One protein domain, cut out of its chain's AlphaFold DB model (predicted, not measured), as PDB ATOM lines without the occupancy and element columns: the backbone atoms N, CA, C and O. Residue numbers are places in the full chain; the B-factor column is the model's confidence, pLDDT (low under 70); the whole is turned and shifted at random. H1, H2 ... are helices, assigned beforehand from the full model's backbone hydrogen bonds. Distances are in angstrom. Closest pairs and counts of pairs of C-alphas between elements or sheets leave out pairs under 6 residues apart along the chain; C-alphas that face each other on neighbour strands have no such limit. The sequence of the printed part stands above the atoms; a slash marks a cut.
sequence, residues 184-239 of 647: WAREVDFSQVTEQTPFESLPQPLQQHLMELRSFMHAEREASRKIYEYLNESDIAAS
ATOM      1  N   TRP A 184     159.195 154.549  83.265       74.56
ATOM      2  CA  TRP A 184     158.662 153.927  82.047       74.56
ATOM      3  C   TRP A 184     157.283 154.481  81.651       74.56
ATOM      4  O   TRP A 184     157.030 154.715  80.477       74.56
ATOM      5  N   ALA A 185     156.411 154.788  82.618       72.75
ATOM      6  CA  ALA A 185     155.074 155.335  82.366       72.75
ATOM      7  C   ALA A 185     155.072 156.809  81.897       72.75
ATOM      8  O   ALA A 185     154.012 157.346  81.580       72.75
ATOM      9  N   ARG A 186     156.238 157.472  81.864       76.31
ATOM     10  CA  ARG A 186     156.450 158.819  81.296       76.31
ATOM     11  C   ARG A 186     157.293 158.809  80.018       76.31
ATOM     12  O   ARG A 186     157.278 159.786  79.280       76.31
ATOM     13  N   GLU A 187     158.033 157.730  79.787       72.94
ATOM     14  CA  GLU A 187     158.955 157.542  78.658       72.94
ATOM     15  C   GLU A 187     158.315 156.758  77.494       72.94
ATOM     16  O   GLU A 187     158.909 156.641  76.425       72.94
ATOM     17  N   VAL A 188     157.107 156.221  77.696       77.06
ATOM     18  CA  VAL A 188     156.371 155.386  76.738       77.06
ATOM     19  C   VAL A 188     155.151 156.128  76.200       77.06
ATOM     20  O   VAL A 188     154.235 156.468  76.946       77.06
ATOM     21  N   ASP A 189     155.104 156.307  74.881       78.25
ATOM     22  CA  ASP A 189     153.898 156.733  74.174       78.25
ATOM     23  C   ASP A 189     152.994 155.521  73.899       78.25
ATOM     24  O   ASP A 189     153.194 154.754  72.953       78.25
ATOM     25  N   PHE A 190     151.980 155.346  74.746       76.06
ATOM     26  CA  PHE A 190     151.016 154.251  74.635       76.06
ATOM     27  C   PHE A 190     150.172 154.296  73.351       76.06
ATOM     28  O   PHE A 190     149.579 153.277  73.010       76.06
ATOM     29  N   SER A 191     150.137 155.409  72.604       76.75
ATOM     30  CA  SER A 191     149.428 155.460  71.313       76.75
ATOM     31  C   SER A 191     150.084 154.593  70.227       76.75
ATOM     32  O   SER A 191     149.436 154.245  69.241       76.75
ATOM     33  N   GLN A 192     151.348 154.203  70.426       69.12
ATOM     34  CA  GLN A 192     152.122 153.360  69.507       69.12
ATOM     35  C   GLN A 192     152.075 151.867  69.887       69.12
ATOM     36  O   GLN A 192     152.501 151.018  69.105       69.12
ATOM     37  N   VAL A 193     151.542 151.531  71.068       75.25
ATOM     38  CA  VAL A 193     151.426 150.152  71.563       75.25
ATOM     39  C   VAL A 193     150.018 149.631  71.280       75.25
ATOM     40  O   VAL A 193     149.044 150.077  71.879       75.25
ATOM     41  N   THR A 194     149.909 148.658  70.377       76.00
ATOM     42  CA  THR A 194     148.649 147.955  70.081       76.00
ATOM     43  C   THR A 194     148.715 146.518  70.592       76.00
ATOM     44  O   THR A 194     149.799 145.977  70.784       76.00
ATOM     45  N   GLU A 195     147.571 145.854  70.771       71.44
ATOM     46  CA  GLU A 195     147.508 144.482  71.312       71.44
ATOM     47  C   GLU A 195     148.270 143.426  70.479       71.44
ATOM     48  O   GLU A 195     148.464 142.305  70.943       71.44
ATOM     49  N   GLN A 196     148.719 143.770  69.264       71.19
ATOM     50  CA  GLN A 196     149.500 142.898  68.382       71.19
ATOM     51  C   GLN A 196     150.986 143.285  68.257       71.19
ATOM     52  O   GLN A 196     151.704 142.636  67.495       71.19
ATOM     53  N   THR A 197     151.493 144.295  68.980       73.31
ATOM     54  CA  THR A 197     152.942 144.580  68.982       73.31
ATOM     55  C   THR A 197     153.699 143.445  69.688       73.31
ATOM     56  O   THR A 197     153.464 143.240  70.884       73.31
ATOM     57  N   PRO A 198     154.605 142.705  69.014       80.75
ATOM     58  CA  PRO A 198     155.399 141.662  69.664       80.75
ATOM     59  C   PRO A 198     156.293 142.258  70.755       80.75
ATOM     60  O   PRO A 198     156.684 143.427  70.678       80.75
ATOM     61  N   PHE A 199     156.641 141.456  71.764       78.75
ATOM     62  CA  PHE A 199     157.371 141.917  72.952       78.75
ATOM     63  C   PHE A 199     158.681 142.635  72.592       78.75
ATOM     64  O   PHE A 199     159.011 143.677  73.158       78.75
ATOM     65  N   GLU A 200     159.372 142.128  71.577       81.69
ATOM     66  CA  GLU A 200     160.633 142.622  71.024       81.69
ATOM     67  C   GLU A 200     160.514 144.021  70.385       81.69
ATOM     68  O   GLU A 200     161.526 144.699  70.226       81.69
ATOM     69  N   SER A 201     159.296 144.467  70.054       80.44
ATOM     70  CA  SER A 201     159.001 145.794  69.485       80.44
ATOM     71  C   SER A 201     158.523 146.836  70.506       80.44
ATOM     72  O   SER A 201     158.403 148.013  70.167       80.44
ATOM     73  N   LEU A 202     158.254 146.429  71.753       81.25
ATOM     74  CA  LEU A 202     157.872 147.352  72.824       81.25
ATOM     75  C   LEU A 202     159.044 148.287  73.187       81.25
ATOM     76  O   LEU A 202     160.198 147.859  73.135       81.25
ATOM     77  N   PRO A 203     158.794 149.535  73.625       83.81
ATOM     78  CA  PRO A 203     159.864 150.427  74.063       83.81
ATOM     79  C   PRO A 203     160.699 149.833  75.207       83.81
ATOM     80  O   PRO A 203     160.168 149.252  76.158       83.81
ATOM     81  N   GLN A 204     162.015 150.035  75.139       80.62
ATOM     82  CA  GLN A 204     163.000 149.407  76.027       80.62
ATOM     83  C   GLN A 204     162.730 149.580  77.544       80.62
ATOM     84  O   GLN A 204     162.885 148.591  78.267       80.62
ATOM     85  N   PRO A 205     162.255 150.740  78.063       79.38
ATOM     86  CA  PRO A 205     161.890 150.872  79.482       79.38
ATOM     87  C   PRO A 205     160.739 149.945  79.907       79.38
ATOM     88  O   PRO A 205     160.723 149.433  81.026       79.38
ATOM     89  N   LEU A 206     159.785 149.693  79.004       79.56
ATOM     90  CA  LEU A 206     158.632 148.825  79.250       79.56
ATOM     91  C   LEU A 206     159.013 147.344  79.125       79.56
ATOM     92  O   LEU A 206     158.591 146.541  79.956       79.56
ATOM     93  N   GLN A 207     159.876 146.987  78.164       84.12
ATOM     94  CA  GLN A 207     160.486 145.650  78.099       84.12
ATOM     95  C   GLN A 207     161.225 145.310  79.398       84.12
ATOM     96  O   GLN A 207     161.015 144.234  79.962       84.12
ATOM     97  N   GLN A 208     162.054 146.235  79.901       84.94
ATOM     98  CA  GLN A 208     162.767 146.050  81.164       84.94
ATOM     99  C   GLN A 208     161.790 145.881  82.335       84.94
ATOM    100  O   GLN A 208     161.902 144.900  83.072       84.94
ATOM    101  N   HIS A 209     160.793 146.763  82.475       79.75
ATOM    102  CA  HIS A 209     159.821 146.660  83.566       79.75
ATOM    103  C   HIS A 209     159.030 145.339  83.535       79.75
ATOM    104  O   HIS A 209     158.828 144.716  84.578       79.75
ATOM    105  N   LEU A 210     158.642 144.848  82.351       83.19
ATOM    106  CA  LEU A 210     157.977 143.547  82.212       83.19
ATOM    107  C   LEU A 210     158.907 142.359  82.519       83.19
ATOM    108  O   LEU A 210     158.443 141.357  83.070       83.19
ATOM    109  N   MET A 211     160.210 142.450  82.225       83.75
ATOM    110  CA  MET A 211     161.185 141.436  82.652       83.75
ATOM    111  C   MET A 211     161.394 141.433  84.173       83.75
ATOM    112  O   MET A 211     161.462 140.357  84.768       83.75
ATOM    113  N   GLU A 212     161.434 142.605  84.811       82.56
ATOM    114  CA  GLU A 212     161.512 142.747  86.275       82.56
ATOM    115  C   GLU A 212     160.236 142.245  86.974       82.56
ATOM    116  O   GLU A 212     160.311 141.521  87.968       82.56
ATOM    117  N   LEU A 213     159.054 142.537  86.420       82.62
ATOM    118  CA  LEU A 213     157.779 141.991  86.900       82.62
ATOM    119  C   LEU A 213     157.742 140.457  86.772       82.62
ATOM    120  O   LEU A 213     157.283 139.753  87.675       82.62
ATOM    121  N   ARG A 214     158.253 139.918  85.656       81.75
ATOM    122  CA  ARG A 214     158.321 138.472  85.415       81.75
ATOM    123  C   ARG A 214     159.299 137.782  86.367       81.75
ATOM    124  O   ARG A 214     158.953 136.726  86.899       81.75
ATOM    125  N   SER A 215     160.486 138.345  86.602       83.31
ATOM    126  CA  SER A 215     161.455 137.770  87.546       83.31
ATOM    127  C   SER A 215     160.935 137.822  88.987       83.31
ATOM    128  O   SER A 215     161.053 136.826  89.702       83.31
ATOM    129  N   PHE A 216     160.243 138.902  89.372       82.62
ATOM    130  CA  PHE A 216     159.533 138.992  90.649       82.62
ATOM    131  C   PHE A 216     158.468 137.894  90.808       82.62
ATOM    132  O   PHE A 216     158.511 137.160  91.792       82.62
ATOM    133  N   MET A 217     157.577 137.695  89.826       80.31
ATOM    134  CA  MET A 217     156.573 136.614  89.879       80.31
ATOM    135  C   MET A 217     157.194 135.207  89.942       80.31
ATOM    136  O   MET A 217     156.597 134.290  90.510       80.31
ATOM    137  N   HIS A 218     158.377 134.996  89.358       81.62
ATOM    138  CA  HIS A 218     159.098 133.731  89.512       81.62
ATOM    139  C   HIS A 218     159.648 133.564  90.938       81.62
ATOM    140  O   HIS A 218     159.438 132.507  91.534       81.62
ATOM    141  N   ALA A 219     160.259 134.606  91.511       78.81
ATOM    142  CA  ALA A 219     160.747 134.591  92.890       78.81
ATOM    143  C   ALA A 219     159.606 134.420  93.913       78.81
ATOM    144  O   ALA A 219     159.743 133.647  94.859       78.81
ATOM    145  N   GLU A 220     158.460 135.073  93.706       82.19
ATOM    146  CA  GLU A 220     157.263 134.941  94.548       82.19
ATOM    147  C   GLU A 220     156.726 133.501  94.550       82.19
ATOM    148  O   GLU A 220     156.425 132.944  95.608       82.19
ATOM    149  N   ARG A 221     156.668 132.851  93.380       81.19
ATOM    150  CA  ARG A 221     156.267 131.437  93.263       81.19
ATOM    151  C   ARG A 221     157.279 130.489  93.905       81.19
ATOM    152  O   ARG A 221     156.873 129.484  94.486       81.19
ATOM    153  N   GLU A 222     158.571 130.796  93.826       78.69
ATOM    154  CA  GLU A 222     159.622 130.012  94.484       78.69
ATOM    155  C   GLU A 222     159.573 130.167  96.013       78.69
ATOM    156  O   GLU A 222     159.654 129.174  96.732       78.69
ATOM    157  N   ALA A 223     159.356 131.382  96.522       73.56
ATOM    158  CA  ALA A 223     159.128 131.636  97.942       73.56
ATOM    159  C   ALA A 223     157.852 130.949  98.454       73.56
ATOM    160  O   ALA A 223     157.891 130.281  99.484       73.56
ATOM    161  N   SER A 224     156.750 131.044  97.704       76.62
ATOM    162  CA  SER A 224     155.500 130.334  98.006       76.62
ATOM    163  C   SER A 224     155.731 128.825  98.087       76.62
ATOM    164  O   SER A 224     155.291 128.185  99.039       76.62
ATOM    165  N   ARG A 225     156.486 128.252  97.134       80.56
ATOM    166  CA  ARG A 225     156.866 126.835  97.164       80.56
ATOM    167  C   ARG A 225     157.679 126.497  98.414       80.56
ATOM    168  O   ARG A 225     157.294 125.567  99.109       80.56
ATOM    169  N   LYS A 226     158.703 127.285  98.752       76.56
ATOM    170  CA  LYS A 226     159.522 127.080  99.962       76.56
ATOM    171  C   LYS A 226     158.718 127.193 101.261       76.56
ATOM    172  O   LYS A 226     159.039 126.515 102.228       76.56
ATOM    173  N   ILE A 227     157.657 128.003 101.289       76.19
ATOM    174  CA  ILE A 227     156.723 128.078 102.425       76.19
ATOM    175  C   ILE A 227     155.859 126.809 102.511       76.19
ATOM    176  O   ILE A 227     155.679 126.283 103.607       76.19
ATOM    177  N   TYR A 228     155.366 126.275 101.388       74.94
ATOM    178  CA  TYR A 228     154.653 124.988 101.372       74.94
ATOM    179  C   TYR A 228     155.565 123.801 101.712       74.94
ATOM    180  O   TYR A 228     155.159 122.925 102.472       74.94
ATOM    181  N   GLU A 229     156.794 123.790 101.190       75.75
ATOM    182  CA  GLU A 229     157.834 122.815 101.526       75.75
ATOM    183  C   GLU A 229     158.147 122.887 103.024       75.75
ATOM    184  O   GLU A 229     158.023 121.868 103.692       75.75
ATOM    185  N   TYR A 230     158.390 124.075 103.593       71.19
ATOM    186  CA  TYR A 230     158.600 124.250 105.036       71.19
ATOM    187  C   TYR A 230     157.394 123.824 105.887       71.19
ATOM    188  O   TYR A 230     157.581 123.209 106.931       71.19
ATOM    189  N   LEU A 231     156.156 124.116 105.473       73.12
ATOM    190  CA  LEU A 231     154.962 123.672 106.205       73.12
ATOM    191  C   LEU A 231     154.875 122.140 106.238       73.12
ATOM    192  O   LEU A 231     154.735 121.558 107.313       73.12
ATOM    193  N   ASN A 232     155.042 121.492 105.085       69.75
ATOM    194  CA  ASN A 232     155.021 120.036 104.955       69.75
ATOM    195  C   ASN A 232     156.213 119.378 105.687       69.75
ATOM    196  O   ASN A 232     156.049 118.387 106.396       69.75
ATOM    197  N   GLU A 233     157.406 119.973 105.598       62.91
ATOM    198  CA  GLU A 233     158.582 119.583 106.378       62.91
ATOM    199  C   GLU A 233     158.400 119.839 107.874       62.91
ATOM    200  O   GLU A 233     158.969 119.095 108.660       62.91
ATOM    201  N   SER A 234     157.598 120.816 108.310       58.16
ATOM    202  CA  SER A 234     157.358 121.066 109.737       58.16
ATOM    203  C   SER A 234     156.469 119.990 110.373       58.16
ATOM    204  O   SER A 234     156.780 119.529 111.474       58.16
ATOM    205  N   ASP A 235     155.457 119.490 109.651       53.22
ATOM    206  CA  ASP A 235     154.678 118.307 110.052       53.22
ATOM    207  C   ASP A 235     155.563 117.039 110.107       53.22
ATOM    208  O   ASP A 235     155.415 116.200 111.002       53.22
ATOM    209  N   ILE A 236     156.541 116.914 109.199       50.88
ATOM    210  CA  ILE A 236     157.492 115.787 109.154       50.88
ATOM    211  C   ILE A 236     158.601 115.919 110.218       50.88
ATOM    212  O   ILE A 236     158.964 114.928 110.860       50.88
ATOM    213  N   ALA A 237     159.108 117.121 110.488       47.06
ATOM    214  CA  ALA A 237     160.126 117.407 111.502       47.06
ATOM    215  C   ALA A 237     159.568 117.213 112.919       47.06
ATOM    216  O   ALA A 237     160.210 116.579 113.761       47.06
ATOM    217  N   ALA A 238     158.317 117.633 113.149       45.88
ATOM    218  CA  ALA A 238     157.564 117.333 114.367       45.88
ATOM    219  C   ALA A 238     157.331 115.820 114.585       45.88
ATOM    220  O   ALA A 238     156.999 115.406 115.698       45.88
ATOM    221  N   SER A 239     157.528 114.985 113.555       43.38
ATOM    222  CA  SER A 239     157.490 113.518 113.657       43.38
ATOM    223  C   SER A 239     158.862 112.855 113.863       43.38
ATOM    224  O   SER A 239     158.909 111.694 114.268       43.38
TER     225      SER A 239
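This is residues 184 to 239 of the 647 residues of an uncharacterized protein of Leptomonas seymouri (UniProt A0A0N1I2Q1). What shape do these atoms make? One long straight helix, H2, sticks out with its residues 211 to 239 as a free arm from a small head, and this head holds the short helix H1, the loop residues 188 to 203 and residues 204 to 210 of H2. What is it built of? The 56 printed residues have two named helices, H1 then H2, and no named strand; the class is all helix. How compact is it? It is extended, with a radius of gyration of the C-alphas of 19.1 A and spans of 60 by 22 by 14 A, the arm making the length.

Where do the two helices meet? H1, residues 184 to 187, touches H2, residues 204 to 239, and H2 does so with residues 205 to 209 alone. Their closest C-alphas, those of Trp 184 and Pro 205, are 5.1 A apart. What do the backbone N and O atoms show? In H2, 31 of 32 O i to N i+4 pairs are within hydrogen-bond range; H1 is too short for such a pair, but its one O i to N i+3 pair is within range.

Where does H1 lie? It begins at C-alpha 184, at (158.662, 153.927, 82.047), and ends at Glu 187. Where does H2 run? It goes from C-alpha 204, at (163.000, 149.407, 76.027), to C-alpha 239, at (157.490, 113.518, 113.657), and is 52.3 A long.

How large is it? The two C-alphas farthest apart, those of Ser 191 and Ser 239, are 60.1 A apart. Is the printed part unbroken? It has no cut, and a long link of 16 residues joins H1 to H2. Where is the model's confidence low? The mean pLDDT of the printed part is 74.8, and residue 192 and residues 232 to 239 are under 70.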